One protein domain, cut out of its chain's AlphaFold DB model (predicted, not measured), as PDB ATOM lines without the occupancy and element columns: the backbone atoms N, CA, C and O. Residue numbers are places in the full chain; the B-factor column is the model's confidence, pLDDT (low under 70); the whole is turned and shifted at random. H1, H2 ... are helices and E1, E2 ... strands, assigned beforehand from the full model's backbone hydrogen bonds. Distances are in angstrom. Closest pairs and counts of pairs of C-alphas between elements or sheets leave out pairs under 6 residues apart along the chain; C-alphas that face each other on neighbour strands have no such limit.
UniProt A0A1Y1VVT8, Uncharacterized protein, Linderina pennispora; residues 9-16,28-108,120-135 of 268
ATOM      1  N   THR A   9     -17.753  -2.608 -35.506       76.88
ATOM      2  CA  THR A   9     -16.694  -1.667 -35.880       76.88
ATOM      3  C   THR A   9     -16.418  -1.773 -37.382       76.88
ATOM      4  O   THR A   9     -15.846  -2.761 -37.859       76.88
ATOM      5  N   ILE A  10     -16.843  -0.748 -38.125       82.00
ATOM      6  CA  ILE A  10     -16.607  -0.579 -39.563       82.00
ATOM      7  C   ILE A  10     -15.611   0.562 -39.764       82.00
ATOM      8  O   ILE A  10     -15.858   1.677 -39.309       82.00
ATOM      9  N   LEU A  11     -14.540   0.312 -40.515       82.00
ATOM     10  CA  LEU A  11     -13.633   1.349 -41.000       82.00
ATOM     11  C   LEU A  11     -13.692   1.416 -42.529       82.00
ATOM     12  O   LEU A  11     -13.445   0.422 -43.218       82.00
ATOM     13  N   LYS A  12     -14.000   2.603 -43.061       83.38
ATOM     14  CA  LYS A  12     -13.907   2.913 -44.491       83.38
ATOM     15  C   LYS A  12     -12.911   4.049 -44.692       83.38
ATOM     16  O   LYS A  12     -13.106   5.130 -44.147       83.38
ATOM     17  N   LEU A  13     -11.882   3.803 -45.493       81.50
ATOM     18  CA  LEU A  13     -10.880   4.787 -45.888       81.50
ATOM     19  C   LEU A  13     -10.927   4.970 -47.406       81.50
ATOM     20  O   LEU A  13     -10.966   3.992 -48.157       81.50
ATOM     21  N   ASP A  14     -10.920   6.220 -47.855       79.62
ATOM     22  CA  ASP A  14     -10.888   6.576 -49.270       79.62
ATOM     23  C   ASP A  14      -9.710   7.516 -49.523       79.62
ATOM     24  O   ASP A  14      -9.674   8.641 -49.029       79.62
ATOM     25  N   PHE A  15      -8.732   7.022 -50.275       76.81
ATOM     26  CA  PHE A  15      -7.519   7.748 -50.625       76.81
ATOM     27  C   PHE A  15      -7.569   8.325 -52.041       76.81
ATOM     28  O   PHE A  15      -6.547   8.832 -52.505       76.81
ATOM     29  N   ILE A  16      -8.696   8.262 -52.768       70.50
ATOM     30  CA  ILE A  16      -8.799   8.761 -54.157       70.50
ATOM     31  C   ILE A  16      -8.439  10.255 -54.246       70.50
ATOM     32  O   ILE A  16      -7.717  10.655 -55.163       70.50
ATOM     33  N   PRO A  28      -7.953   0.603 -33.763       72.50
ATOM     34  CA  PRO A  28      -8.150  -0.576 -32.915       72.50
ATOM     35  C   PRO A  28      -8.416  -1.835 -33.763       72.50
ATOM     36  O   PRO A  28      -9.558  -2.151 -34.107       72.50
ATOM     37  N   ILE A  29      -7.352  -2.560 -34.115       80.06
ATOM     38  CA  ILE A  29      -7.395  -3.686 -35.068       80.06
ATOM     39  C   ILE A  29      -8.136  -4.914 -34.533       80.06
ATOM     40  O   ILE A  29      -8.764  -5.653 -35.292       80.06
ATOM     41  N   THR A  30      -8.086  -5.123 -33.219       81.00
ATOM     42  CA  THR A  30      -8.591  -6.325 -32.543       81.00
ATOM     43  C   THR A  30     -10.117  -6.396 -32.520       81.00
ATOM     44  O   THR A  30     -10.671  -7.495 -32.551       81.00
ATOM     45  N   ALA A  31     -10.798  -5.246 -32.532       85.44
ATOM     46  CA  ALA A  31     -12.258  -5.126 -32.587       85.44
ATOM     47  C   ALA A  31     -12.806  -4.890 -34.011       85.44
ATOM     48  O   ALA A  31     -14.013  -4.998 -34.235       85.44
ATOM     49  N   LEU A  32     -11.943  -4.582 -34.985       89.00
ATOM     50  CA  LEU A  32     -12.344  -4.237 -36.347       89.00
ATOM     51  C   LEU A  32     -12.951  -5.446 -37.078       89.00
ATOM     52  O   LEU A  32     -12.260  -6.430 -37.328       89.00
ATOM     53  N   GLN A  33     -14.228  -5.360 -37.466       93.88
ATOM     54  CA  GLN A  33     -14.942  -6.456 -38.142       93.88
ATOM     55  C   GLN A  33     -15.048  -6.268 -39.659       93.88
ATOM     56  O   GLN A  33     -15.069  -7.251 -40.407       93.88
ATOM     57  N   LYS A  34     -15.083  -5.014 -40.129       94.12
ATOM     58  CA  LYS A  34     -15.134  -4.670 -41.554       94.12
ATOM     59  C   LYS A  34     -14.157  -3.550 -41.885       94.12
ATOM     60  O   LYS A  34     -14.272  -2.451 -41.351       94.12
ATOM     61  N   LEU A  35     -13.256  -3.823 -42.825       92.75
ATOM     62  CA  LEU A  35     -12.297  -2.867 -43.368       92.75
ATOM     63  C   LEU A  35     -12.557  -2.686 -44.862       92.75
ATOM     64  O   LEU A  35     -12.674  -3.653 -45.617       92.75
ATOM     65  N   THR A  36     -12.673  -1.441 -45.305       93.06
ATOM     66  CA  THR A  36     -12.791  -1.084 -46.720       93.06
ATOM     67  C   THR A  36     -11.819   0.036 -47.028       93.06
ATOM     68  O   THR A  36     -11.958   1.128 -46.482       93.06
ATOM     69  N   ILE A  37     -10.849  -0.222 -47.901       91.00
ATOM     70  CA  ILE A  37      -9.869   0.775 -48.328       91.00
ATOM     71  C   ILE A  37      -9.927   0.912 -49.845       91.00
ATOM     72  O   ILE A  37      -9.781  -0.068 -50.581       91.00
ATOM     73  N   VAL A  38     -10.148   2.139 -50.308       90.81
ATOM     74  CA  VAL A  38     -10.271   2.483 -51.726       90.81
ATOM     75  C   VAL A  38      -9.183   3.481 -52.112       90.81
ATOM     76  O   VAL A  38      -8.810   4.348 -51.325       90.81
ATOM     77  N   GLY A  39      -8.650   3.348 -53.326       87.56
ATOM     78  CA  GLY A  39      -7.580   4.210 -53.826       87.56
ATOM     79  C   GLY A  39      -6.186   3.810 -53.337       87.56
ATOM     80  O   GLY A  39      -5.295   4.661 -53.347       87.56
ATOM     81  N   LEU A  40      -5.992   2.542 -52.946       89.81
ATOM     82  CA  LEU A  40      -4.711   2.007 -52.473       89.81
ATOM     83  C   LEU A  40      -3.584   2.150 -53.505       89.81
ATOM     84  O   LEU A  40      -3.787   2.038 -54.717       89.81
ATOM     85  N   THR A  41      -2.373   2.329 -52.985       87.94
ATOM     86  CA  THR A  41      -1.104   2.314 -53.720       87.94
ATOM     87  C   THR A  41      -0.073   1.507 -52.922       87.94
ATOM     88  O   THR A  41      -0.300   1.175 -51.758       87.94
ATOM     89  N   LYS A  42       1.102   1.243 -53.509       82.00
ATOM     90  CA  LYS A  42       2.264   0.663 -52.796       82.00
ATOM     91  C   LYS A  42       2.774   1.503 -51.608       82.00
ATOM     92  O   LYS A  42       3.601   1.019 -50.850       82.00
ATOM     93  N   GLU A  43       2.342   2.757 -51.479       82.81
ATOM     94  CA  GLU A  43       2.766   3.688 -50.420       82.81
ATOM     95  C   GLU A  43       1.821   3.656 -49.210       82.81
ATOM     96  O   GLU A  43       2.014   4.392 -48.247       82.81
ATOM     97  N   PHE A  44       0.798   2.794 -49.231       84.88
ATOM     98  CA  PHE A  44      -0.098   2.634 -48.097       84.88
ATOM     99  C   PHE A  44       0.623   2.019 -46.887       84.88
ATOM    100  O   PHE A  44       1.121   0.892 -46.931       84.88
ATOM    101  N   HIS A  45       0.650   2.764 -45.783       84.38
ATOM    102  CA  HIS A  45       1.360   2.398 -44.562       84.38
ATOM    103  C   HIS A  45       0.560   1.400 -43.712       84.38
ATOM    104  O   HIS A  45      -0.091   1.756 -42.730       84.38
ATOM    105  N   TRP A  46       0.664   0.115 -44.049       85.25
ATOM    106  CA  TRP A  46       0.105  -0.981 -43.245       85.25
ATOM    107  C   TRP A  46       0.620  -1.019 -41.793       85.25
ATOM    108  O   TRP A  46      -0.044  -1.582 -40.927       85.25
ATOM    109  N   SER A  47       1.752  -0.373 -41.496       81.06
ATOM    110  CA  SER A  47       2.276  -0.210 -40.134       81.06
ATOM    111  C   SER A  47       1.366   0.593 -39.195       81.06
ATOM    112  O   SER A  47       1.496   0.441 -37.985       81.06
ATOM    113  N   TRP A  48       0.404   1.380 -39.700       81.94
ATOM    114  CA  TRP A  48      -0.621   2.046 -38.871       81.94
ATOM    115  C   TRP A  48      -1.564   1.068 -38.143       81.94
ATOM    116  O   TRP A  48      -2.302   1.473 -37.244       81.94
ATOM    117  N   TYR A  49      -1.533  -0.209 -38.533       80.44
ATOM    118  CA  TYR A  49      -2.299  -1.311 -37.952       80.44
ATOM    119  C   TYR A  49      -1.430  -2.285 -37.146       80.44
ATOM    120  O   TYR A  49      -1.891  -3.373 -36.819       80.44
ATOM    121  N   ARG A  50      -0.165  -1.947 -36.862       80.75
ATOM    122  CA  ARG A  50       0.657  -2.727 -35.930       80.75
ATOM    123  C   ARG A  50       0.408  -2.237 -34.506       80.75
ATOM    124  O   ARG A  50       0.410  -1.030 -34.249       80.75
ATOM    125  N   ASP A  51       0.203  -3.192 -33.605       71.31
ATOM    126  CA  ASP A  51       0.189  -2.952 -32.165       71.31
ATOM    127  C   ASP A  51       1.644  -2.777 -31.668       71.31
ATOM    128  O   ASP A  51       2.518  -2.321 -32.406       71.31
ATOM    129  N   GLU A  52       1.935  -3.084 -30.405       68.75
ATOM    130  CA  GLU A  52       3.285  -2.936 -29.837       68.75
ATOM    131  C   GLU A  52       4.281  -3.996 -30.345       68.75
ATOM    132  O   GLU A  52       5.491  -3.811 -30.239       68.75
ATOM    133  N   THR A  53       3.791  -5.077 -30.961       67.75
ATOM    134  CA  THR A  53       4.613  -6.077 -31.650       67.75
ATOM    135  C   THR A  53       5.101  -5.535 -33.003       67.75
ATOM    136  O   THR A  53       4.280  -5.331 -33.901       67.75
ATOM    137  N   PRO A  54       6.417  -5.321 -33.202       66.38
ATOM    138  CA  PRO A  54       6.922  -4.545 -34.336       66.38
ATOM    139  C   PRO A  54       6.737  -5.220 -35.700       66.38
ATOM    140  O   PRO A  54       6.679  -4.514 -36.706       66.38
ATOM    141  N   ASP A  55       6.617  -6.550 -35.749       78.75
ATOM    142  CA  ASP A  55       6.711  -7.325 -36.994       78.75
ATOM    143  C   ASP A  55       5.369  -7.814 -37.555       78.75
ATOM    144  O   ASP A  55       5.284  -8.106 -38.749       78.75
ATOM    145  N   THR A  56       4.305  -7.864 -36.745       84.62
ATOM    146  CA  THR A  56       3.007  -8.434 -37.148       84.62
ATOM    147  C   THR A  56       1.812  -7.554 -36.781       84.62
ATOM    148  O   THR A  56       1.812  -6.835 -35.784       84.62
ATOM    149  N   ALA A  57       0.767  -7.620 -37.611       87.25
ATOM    150  CA  ALA A  57      -0.540  -7.007 -37.374       87.25
ATOM    151  C   ALA A  57      -1.623  -8.091 -37.439       87.25
ATOM    152  O   ALA A  57      -1.852  -8.696 -38.493       87.25
ATOM    153  N   ILE A  58      -2.290  -8.354 -36.311       89.31
ATOM    154  CA  ILE A  58      -3.255  -9.451 -36.183       89.31
ATOM    155  C   ILE A  58      -4.681  -8.894 -36.171       89.31
ATOM    156  O   ILE A  58      -5.190  -8.407 -35.163       89.31
ATOM    157  N   PHE A  59      -5.373  -9.038 -37.298       91.81
ATOM    158  CA  PHE A  59      -6.775  -8.662 -37.464       91.81
ATOM    159  C   PHE A  59      -7.702  -9.747 -36.895       91.81
ATOM    160  O   PHE A  59      -8.412 -10.448 -37.625       91.81
ATOM    161  N   ALA A  60      -7.677  -9.902 -35.568       90.94
ATOM    162  CA  ALA A  60      -8.305 -11.012 -34.848       90.94
ATOM    163  C   ALA A  60      -9.833 -11.122 -35.032       90.94
ATOM    164  O   ALA A  60     -10.375 -12.225 -34.968       90.94
ATOM    165  N   SER A  61     -10.527 -10.003 -35.274       93.44
ATOM    166  CA  SER A  61     -11.990  -9.958 -35.455       93.44
ATOM    167  C   SER A  61     -12.446  -9.635 -36.877       93.44
ATOM    168  O   SER A  61     -13.651  -9.546 -37.106       93.44
ATOM    169  N   LEU A  62     -11.532  -9.473 -37.839       95.25
ATOM    170  CA  LEU A  62     -11.894  -9.010 -39.177       95.25
ATOM    171  C   LEU A  62     -12.588 -10.115 -39.977       95.25
ATOM    172  O   LEU A  62     -12.007 -11.165 -40.235       95.25
ATOM    173  N   ILE A  63     -13.827  -9.851 -40.392       96.44
ATOM    174  CA  ILE A  63     -14.683 -10.772 -41.153       96.44
ATOM    175  C   ILE A  63     -14.745 -10.355 -42.629       96.44
ATOM    176  O   ILE A  63     -14.754 -11.220 -43.508       96.44
ATOM    177  N   TYR A  64     -14.744  -9.045 -42.902       96.69
ATOM    178  CA  TYR A  64     -14.871  -8.464 -44.242       96.69
ATOM    179  C   TYR A  64     -13.683  -7.552 -44.564       96.69
ATOM    180  O   TYR A  64     -13.465  -6.551 -43.877       96.69
ATOM    181  N   LEU A  65     -12.970  -7.852 -45.650       96.56
ATOM    182  CA  LEU A  65     -11.867  -7.045 -46.167       96.56
ATOM    183  C   LEU A  65     -12.136  -6.657 -47.623       96.56
ATOM    184  O   LEU A  65     -12.298  -7.521 -48.484       96.56
ATOM    185  N   VAL A  66     -12.173  -5.353 -47.891       96.56
ATOM    186  CA  VAL A  66     -12.324  -4.789 -49.238       96.56
ATOM    187  C   VAL A  66     -11.122  -3.901 -49.549       96.56
ATOM    188  O   VAL A  66     -10.884  -2.927 -48.833       96.56
ATOM    189  N   LEU A  67     -10.371  -4.221 -50.603       95.38
ATOM    190  CA  LEU A  67      -9.130  -3.535 -50.980       95.38
ATOM    191  C   LEU A  67      -9.145  -3.189 -52.472       95.38
ATOM    192  O   LEU A  67      -9.004  -4.059 -53.331       95.38
ATOM    193  N   VAL A  68      -9.320  -1.904 -52.785       93.75
ATOM    194  CA  VAL A  68      -9.399  -1.408 -54.166       93.75
ATOM    195  C   VAL A  68      -8.193  -0.531 -54.469       93.75
ATOM    196  O   VAL A  68      -8.101   0.611 -54.008       93.75
ATOM    197  N   TYR A  69      -7.272  -1.061 -55.269       91.94
ATOM    198  CA  TYR A  69      -6.069  -0.356 -55.689       91.94
ATOM    199  C   TYR A  69      -6.327   0.571 -56.885       91.94
ATOM    200  O   TYR A  69      -7.233   0.366 -57.703       91.94
ATOM    201  N   ARG A  70      -5.511   1.626 -57.000       88.38
ATOM    202  CA  ARG A  70      -5.527   2.528 -58.160       88.38
ATOM    203  C   ARG A  70      -5.101   1.782 -59.434       88.38
ATOM    204  O   ARG A  70      -4.495   0.721 -59.405       88.38
ATOM    205  N   ALA A  71      -5.397   2.362 -60.597       73.19
ATOM    206  CA  ALA A  71      -5.027   1.787 -61.898       73.19
ATOM    207  C   ALA A  71      -3.532   1.944 -62.277       73.19
ATOM    208  O   ALA A  71      -3.173   1.679 -63.419       73.19
ATOM    209  N   HIS A  72      -2.674   2.419 -61.368       77.12
ATOM    210  CA  HIS A  72      -1.309   2.858 -61.681       77.12
ATOM    211  C   HIS A  72      -0.274   1.837 -61.204       77.12
ATOM    212  O   HIS A  72       0.162   1.888 -60.052       77.12
ATOM    213  N   SER A  73       0.130   0.925 -62.091       72.94
ATOM    214  CA  SER A  73       1.146  -0.084 -61.773       72.94
ATOM    215  C   SER A  73       2.469   0.580 -61.347       72.94
ATOM    216  O   SER A  73       2.980   1.429 -62.081       72.94
ATOM    217  N   PRO A  74       3.057   0.218 -60.193       78.81
ATOM    218  CA  PRO A  74       4.393   0.662 -59.817       78.81
ATOM    219  C   PRO A  74       5.450   0.057 -60.755       78.81
ATOM    220  O   PRO A  74       5.226  -0.979 -61.377       78.81
ATOM    221  N   ARG A  75       6.644   0.671 -60.808       77.81
ATOM    222  CA  ARG A  75       7.793   0.152 -61.587       77.81
ATOM    223  C   ARG A  75       8.259  -1.244 -61.147       77.81
ATOM    224  O   ARG A  75       8.889  -1.942 -61.931       77.81
ATOM    225  N   ARG A  76       8.004  -1.619 -59.891       83.44
ATOM    226  CA  ARG A  76       8.248  -2.948 -59.311       83.44
ATOM    227  C   ARG A  76       7.125  -3.256 -58.323       83.44
ATOM    228  O   ARG A  76       6.750  -2.371 -57.553       83.44
ATOM    229  N   ALA A  77       6.613  -4.481 -58.359       85.19
ATOM    230  CA  ALA A  77       5.727  -5.013 -57.329       85.19
ATOM    231  C   ALA A  77       6.532  -5.394 -56.067       85.19
ATOM    232  O   ALA A  77       7.745  -5.602 -56.145       85.19
ATOM    233  N   THR A  78       5.867  -5.476 -54.913       89.56
ATOM    234  CA  THR A  78       6.474  -5.828 -53.615       89.56
ATOM    235  C   THR A  78       5.770  -7.025 -52.983       89.56
ATOM    236  O   THR A  78       4.565  -7.186 -53.151       89.56
ATOM    237  N   SER A  79       6.476  -7.830 -52.186       90.00
ATOM    238  CA  SER A  79       5.822  -8.870 -51.377       90.00
ATOM    239  C   SER A  79       4.815  -8.250 -50.397       90.00
ATOM    240  O   SER A  79       5.166  -7.374 -49.605       90.00
ATOM    241  N   PHE A  80       3.569  -8.712 -50.442       89.50
ATOM    242  CA  PHE A  80       2.525  -8.433 -49.459       89.50
ATOM    243  C   PHE A  80       2.729  -9.275 -48.191       89.50
ATOM    244  O   PHE A  80       2.427  -8.804 -47.096       89.50
ATOM    245  N   ALA A  81       3.315 -10.475 -48.305       87.50
ATOM    246  CA  ALA A  81       3.643 -11.316 -47.149       87.50
ATOM    247  C   ALA A  81       4.630 -10.629 -46.188       87.50
ATOM    248  O   ALA A  81       4.486 -10.749 -44.971       87.50
ATOM    249  N   SER A  82       5.558  -9.819 -46.713       86.81
ATOM    250  CA  SER A  82       6.509  -9.031 -45.907       86.81
ATOM    251  C   SER A  82       5.867  -8.019 -44.938       86.81
ATOM    252  O   SER A  82       6.543  -7.478 -44.065       86.81
ATOM    253  N   LEU A  83       4.560  -7.762 -45.056       86.75
ATOM    254  CA  LEU A  83       3.823  -6.854 -44.177       86.75
ATOM    255  C   LEU A  83       3.440  -7.477 -42.821       86.75
ATOM    256  O   LEU A  83       3.096  -6.721 -41.908       86.75
ATOM    257  N   GLY A  84       3.500  -8.807 -42.671       87.94
ATOM    258  CA  GLY A  84       3.194  -9.502 -41.410       87.94
ATOM    259  C   GLY A  84       1.711  -9.466 -41.008       87.94
ATOM    260  O   GLY A  84       1.388  -9.381 -39.824       87.94
ATOM    261  N   LEU A  85       0.798  -9.450 -41.986       90.12
ATOM    262  CA  LEU A  85      -0.645  -9.323 -41.745       90.12
ATOM    263  C   LEU A  85      -1.297 -10.697 -41.545       90.12
ATOM    264  O   LEU A  85      -1.160 -11.576 -42.396       90.12
ATOM    265  N   HIS A  86      -2.070 -10.860 -40.470       91.62
ATOM    266  CA  HIS A  86      -2.779 -12.107 -40.165       91.62
ATOM    267  C   HIS A  86      -4.287 -11.890 -39.989       91.62
ATOM    268  O   HIS A  86      -4.721 -10.953 -39.320       91.62
ATOM    269  N   PHE A  87      -5.090 -12.792 -40.562       93.50
ATOM    270  CA  PHE A  87      -6.542 -12.641 -40.718       93.50
ATOM    271  C   PHE A  87      -7.305 -13.893 -40.243       93.50
ATOM    272  O   PHE A  87      -7.825 -14.672 -41.043       93.50
ATOM    273  N   SER A  88      -7.370 -14.113 -38.926       92.31
ATOM    274  CA  SER A  88      -7.849 -15.379 -38.336       92.31
ATOM    275  C   SER A  88      -9.348 -15.663 -38.509       92.31
ATOM    276  O   SER A  88      -9.756 -16.822 -38.446       92.31
ATOM    277  N   ARG A  89     -10.184 -14.638 -38.730       95.56
ATOM    278  CA  ARG A  89     -11.653 -14.769 -38.850       95.56
ATOM    279  C   ARG A  89     -12.221 -14.309 -40.195       95.56
ATOM    280  O   ARG A  89     -13.443 -14.272 -40.350       95.56
ATOM    281  N   LEU A  90     -11.362 -14.009 -41.171       96.56
ATOM    282  CA  LEU A  90     -11.771 -13.432 -42.450       96.56
ATOM    283  C   LEU A  90     -12.642 -14.403 -43.251       96.56
ATOM    284  O   LEU A  90     -12.235 -15.525 -43.549       96.56
ATOM    285  N   ARG A  91     -13.847 -13.950 -43.610       96.56
ATOM    286  CA  ARG A  91     -14.834 -14.714 -44.388       96.56
ATOM    287  C   ARG A  91     -15.039 -14.162 -45.789       96.56
ATOM    288  O   ARG A  91     -15.321 -14.952 -46.685       96.56
ATOM    289  N   VAL A  92     -14.884 -12.854 -45.987       96.69
ATOM    290  CA  VAL A  92     -15.103 -12.194 -47.280       96.69
ATOM    291  C   VAL A  92     -13.901 -11.336 -47.646       96.69
ATOM    292  O   VAL A  92     -13.569 -10.391 -46.929       96.69
ATOM    293  N   LEU A  93     -13.288 -11.647 -48.786       97.25
ATOM    294  CA  LEU A  93     -12.166 -10.919 -49.370       97.25
ATOM    295  C   LEU A  93     -12.591 -10.392 -50.742       97.25
ATOM    296  O   LEU A  93     -12.824 -11.183 -51.654       97.25
ATOM    297  N   ASN A  94     -12.695  -9.071 -50.889       96.25
ATOM    298  CA  ASN A  94     -12.992  -8.408 -52.159       96.25
ATOM    299  C   ASN A  94     -11.825  -7.500 -52.550       96.25
ATOM    300  O   ASN A  94     -11.505  -6.543 -51.847       96.25
ATOM    301  N   VAL A  95     -11.159  -7.829 -53.650       94.94
ATOM    302  CA  VAL A  95      -9.874  -7.240 -54.020       94.94
ATOM    303  C   VAL A  95      -9.899  -6.812 -55.476       94.94
ATOM    304  O   VAL A  95     -10.396  -7.535 -56.339       94.94
ATOM    305  N   SER A  96      -9.351  -5.632 -55.752       93.31
ATOM    306  CA  SER A  96      -9.238  -5.082 -57.098       93.31
ATOM    307  C   SER A  96      -7.822  -4.582 -57.367       93.31
ATOM    308  O   SER A  96      -7.353  -3.674 -56.675       93.31
ATOM    309  N   LYS A  97      -7.184  -5.139 -58.406       91.38
ATOM    310  CA  LYS A  97      -5.859  -4.771 -58.943       91.38
ATOM    311  C   LYS A  97      -4.683  -4.937 -57.974       91.38
ATOM    312  O   LYS A  97      -3.656  -4.276 -58.154       91.38
ATOM    313  N   ALA A  98      -4.786  -5.789 -56.961       92.88
ATOM    314  CA  ALA A  98      -3.701  -5.992 -56.006       92.88
ATOM    315  C   ALA A  98      -2.449  -6.582 -56.671       92.88
ATOM    316  O   ALA A  98      -1.334  -6.185 -56.329       92.88
ATOM    317  N   LEU A  99      -2.616  -7.438 -57.686       91.31
ATOM    318  CA  LEU A  99      -1.496  -8.061 -58.405       91.31
ATOM    319  C   LEU A  99      -0.729  -7.097 -59.330       91.31
ATOM    320  O   LEU A  99       0.333  -7.442 -59.839       91.31
ATOM    321  N   CYS A 100      -1.199  -5.856 -59.517       89.75
ATOM    322  CA  CYS A 100      -0.345  -4.788 -60.058       89.75
ATOM    323  C   CYS A 100       0.748  -4.361 -59.071       89.75
ATOM    324  O   CYS A 100       1.820  -3.928 -59.489       89.75
ATOM    325  N   TYR A 101       0.461  -4.426 -57.771       91.12
ATOM    326  CA  TYR A 101       1.314  -3.898 -56.709       91.12
ATOM    327  C   TYR A 101       2.087  -4.995 -55.982       91.12
ATOM    328  O   TYR A 101       3.146  -4.708 -55.425       91.12
ATOM    329  N   HIS A 102       1.584  -6.231 -56.006       92.19
ATOM    330  CA  HIS A 102       2.056  -7.309 -55.151       92.19
ATOM    331  C   HIS A 102       2.226  -8.635 -55.893       92.19
ATOM    332  O   HIS A 102       1.377  -9.016 -56.691       92.19
ATOM    333  N   THR A 103       3.320  -9.349 -55.617       90.38
ATOM    334  CA  THR A 103       3.690 -10.601 -56.311       90.38
ATOM    335  C   THR A 103       3.028 -11.851 -55.732       90.38
ATOM    336  O   THR A 103       2.896 -12.857 -56.417       90.38
ATOM    337  N   ASP A 104       2.644 -11.795 -54.461       90.62
ATOM    338  CA  ASP A 104       2.243 -12.918 -53.602       90.62
ATOM    339  C   ASP A 104       0.947 -12.608 -52.827       90.62
ATOM    340  O   ASP A 104       0.616 -13.282 -51.858       90.62
ATOM    341  N   PHE A 105       0.199 -11.580 -53.244       94.38
ATOM    342  CA  PHE A 105      -0.920 -11.015 -52.482       94.38
ATOM    343  C   PHE A 105      -1.897 -12.063 -51.931       94.38
ATOM    344  O   PHE A 105      -2.293 -12.004 -50.770       94.38
ATOM    345  N   TYR A 106      -2.289 -13.022 -52.771       93.69
ATOM    346  CA  TYR A 106      -3.309 -14.003 -52.419       93.69
ATOM    347  C   TYR A 106      -2.801 -15.114 -51.488       93.69
ATOM    348  O   TYR A 106      -3.613 -15.651 -50.738       93.69
ATOM    349  N   SER A 107      -1.500 -15.433 -51.457       91.12
ATOM    350  CA  SER A 107      -0.986 -16.511 -50.589       91.12
ATOM    351  C   SER A 107      -1.037 -16.149 -49.101       91.12
ATOM    352  O   SER A 107      -1.213 -17.025 -48.259       91.12
ATOM    353  N   VAL A 108      -0.995 -14.853 -48.765       91.50
ATOM    354  CA  VAL A 108      -1.150 -14.341 -47.386       91.50
ATOM    355  C   VAL A 108      -2.490 -14.754 -46.758       91.50
ATOM    356  O   VAL A 108      -2.610 -14.856 -45.537       91.50
ATOM    357  N   THR A 120     -10.884  -8.928 -58.697       90.88
ATOM    358  CA  THR A 120     -11.020  -8.041 -59.858       90.88
ATOM    359  C   THR A 120      -9.640  -7.665 -60.388       90.88
ATOM    360  O   THR A 120      -9.068  -6.652 -59.985       90.88
ATOM    361  N   GLU A 121      -9.085  -8.489 -61.269       88.69
ATOM    362  CA  GLU A 121      -7.677  -8.418 -61.676       88.69
ATOM    363  C   GLU A 121      -7.515  -8.270 -63.194       88.69
ATOM    364  O   GLU A 121      -8.449  -8.441 -63.978       88.69
ATOM    365  N   PHE A 122      -6.307  -7.909 -63.625       82.69
ATOM    366  CA  PHE A 122      -5.938  -7.913 -65.041       82.69
ATOM    367  C   PHE A 122      -5.805  -9.357 -65.546       82.69
ATOM    368  O   PHE A 122      -5.320 -10.221 -64.814       82.69
ATOM    369  N   ARG A 123      -6.184  -9.631 -66.805       77.75
ATOM    370  CA  ARG A 123      -6.222 -11.000 -67.364       77.75
ATOM    371  C   ARG A 123      -4.897 -11.737 -67.181       77.75
ATOM    372  O   ARG A 123      -4.893 -12.891 -66.764       77.75
ATOM    373  N   ARG A 124      -3.788 -11.052 -67.467       79.00
ATOM    374  CA  ARG A 124      -2.415 -11.567 -67.334       79.00
ATOM    375  C   ARG A 124      -1.997 -11.915 -65.896       79.00
ATOM    376  O   ARG A 124      -0.984 -12.578 -65.721       79.00
ATOM    377  N   HIS A 125      -2.732 -11.459 -64.878       83.75
ATOM    378  CA  HIS A 125      -2.421 -11.735 -63.474       83.75
ATOM    379  C   HIS A 125      -3.230 -12.899 -62.880       83.75
ATOM    380  O   HIS A 125      -2.916 -13.346 -61.782       83.75
ATOM    381  N   MET A 126      -4.250 -13.420 -63.571       80.69
ATOM    382  CA  MET A 126      -5.152 -14.424 -62.985       80.69
ATOM    383  C   MET A 126      -4.449 -15.729 -62.580       80.69
ATOM    384  O   MET A 126      -4.856 -16.353 -61.607       80.69
ATOM    385  N   GLY A 127      -3.340 -16.086 -63.237       79.44
ATOM    386  CA  GLY A 127      -2.495 -17.223 -62.846       79.44
ATOM    387  C   GLY A 127      -1.785 -17.082 -61.489       79.44
ATOM    388  O   GLY A 127      -1.251 -18.067 -60.993       79.44
ATOM    389  N   TYR A 128      -1.781 -15.890 -60.874       86.12
ATOM    390  CA  TYR A 128      -1.230 -15.650 -59.530       86.12
ATOM    391  C   TYR A 128      -2.309 -15.619 -58.429       86.12
ATOM    392  O   TYR A 128      -2.011 -15.284 -57.279       86.12
ATOM    393  N   LEU A 129      -3.567 -15.957 -58.743       88.81
ATOM    394  CA  LEU A 129      -4.545 -16.272 -57.702       88.81
ATOM    395  C   LEU A 129      -4.127 -17.563 -56.990       88.81
ATOM    396  O   LEU A 129      -3.804 -18.553 -57.641       88.81
ATOM    397  N   SER A 130      -4.180 -17.580 -55.656       89.62
ATOM    398  CA  SER A 130      -3.853 -18.789 -54.893       89.62
ATOM    399  C   SER A 130      -4.851 -19.921 -55.197       89.62
ATOM    400  O   SER A 130      -6.048 -19.765 -54.919       89.62
ATOM    401  N   PRO A 131      -4.387 -21.095 -55.672       88.81
ATOM    402  CA  PRO A 131      -5.248 -22.261 -55.853       88.81
ATOM    403  C   PRO A 131      -5.897 -22.712 -54.538       88.81
ATOM    404  O   PRO A 131      -7.051 -23.139 -54.519       88.81
ATOM    405  N   ASN A 132      -5.189 -22.565 -53.413       90.38
ATOM    406  CA  ASN A 132      -5.681 -22.959 -52.094       90.38
ATOM    407  C   ASN A 132      -6.878 -22.113 -51.644       90.38
ATOM    408  O   ASN A 132      -7.802 -22.659 -51.040       90.38
ATOM    409  N   LEU A 133      -6.903 -20.815 -51.966       91.19
ATOM    410  CA  LEU A 133      -8.079 -19.974 -51.727       91.19
ATOM    411  C   LEU A 133      -9.277 -20.425 -52.562       91.19
ATOM    412  O   LEU A 133     -10.375 -20.581 -52.028       91.19
ATOM    413  N   ILE A 134      -9.059 -20.656 -53.860       89.38
ATOM    414  CA  ILE A 134     -10.121 -21.021 -54.807       89.38
ATOM    415  C   ILE A 134     -10.764 -22.357 -54.409       89.38
ATOM    416  O   ILE A 134     -11.982 -22.477 -54.483       89.38
ATOM    417  N   ARG A 135      -9.982 -23.333 -53.919       89.56
ATOM    418  CA  ARG A 135     -10.484 -24.628 -53.402       89.56
ATOM    419  C   ARG A 135     -11.347 -24.512 -52.142       89.56
ATOM    420  O   ARG A 135     -12.242 -25.336 -51.935       89.56
TER     421      ARG A 135
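AT A GLANCE: This is residues 9 to 16, 28 to 108 and 120 to 135 of the 268 residues of an uncharacterized protein of Linderina pennispora (UniProt A0A1Y1VVT8). Little regular structure is present: a wall of four parallel strands, in order E1 E2 E3 E4, has loops and short helix H1 on one side, its other face bare. H2 and H3 lie beyond its E4 edge. The printed part has 105 residues, 41 in named elements, ordered E1 E2 H1 E3 E4 H2 H3: mixed, compact, radius of gyration of the C-alphas 13.4 A, spans 37 by 32 by 24 A.

HOW THE PARTS SIT: Inner strands E2, residues 32 to 40, and E3, residues 64 to 69, are parallel; N 37 and O 66 are within hydrogen-bond range, 2.9 A. Edge strand E1, residues 9 to 14, pairs with E2 through N 11 and O 34, 2.9 A; edge strand E4, residues 92 to 96, with E3 through N 67 and O 94, 2.9 A. E2, H1 (residues 46 to 49) and E3 form a strand-helix-strand unit, parallel neighbours with a helix between, its crossover right-handed. H2, residues 123 to 128, is apart from H3, residues 131 to 135; H1, H2 and H3 are not on the sheet. H3 has every O i to N i+4 pair within range, H2 0 of 2 but 2 of 3 O i to N i+3.

IN THESE COORDINATES: E2 spans 18.9 A, E1 16.8 A. C-alpha 9 is at (-16.694, -1.667, -35.880), C-alpha 135 at (-10.484, -24.628, -53.402).

THE WHOLE: Cuts leave C-alphas 16 and 28 23.2 A apart, 108 and 120 17.1 A. Links H1 to E3 and E3 to E4 are long. Residues 52 to 54 have pLDDT under 70.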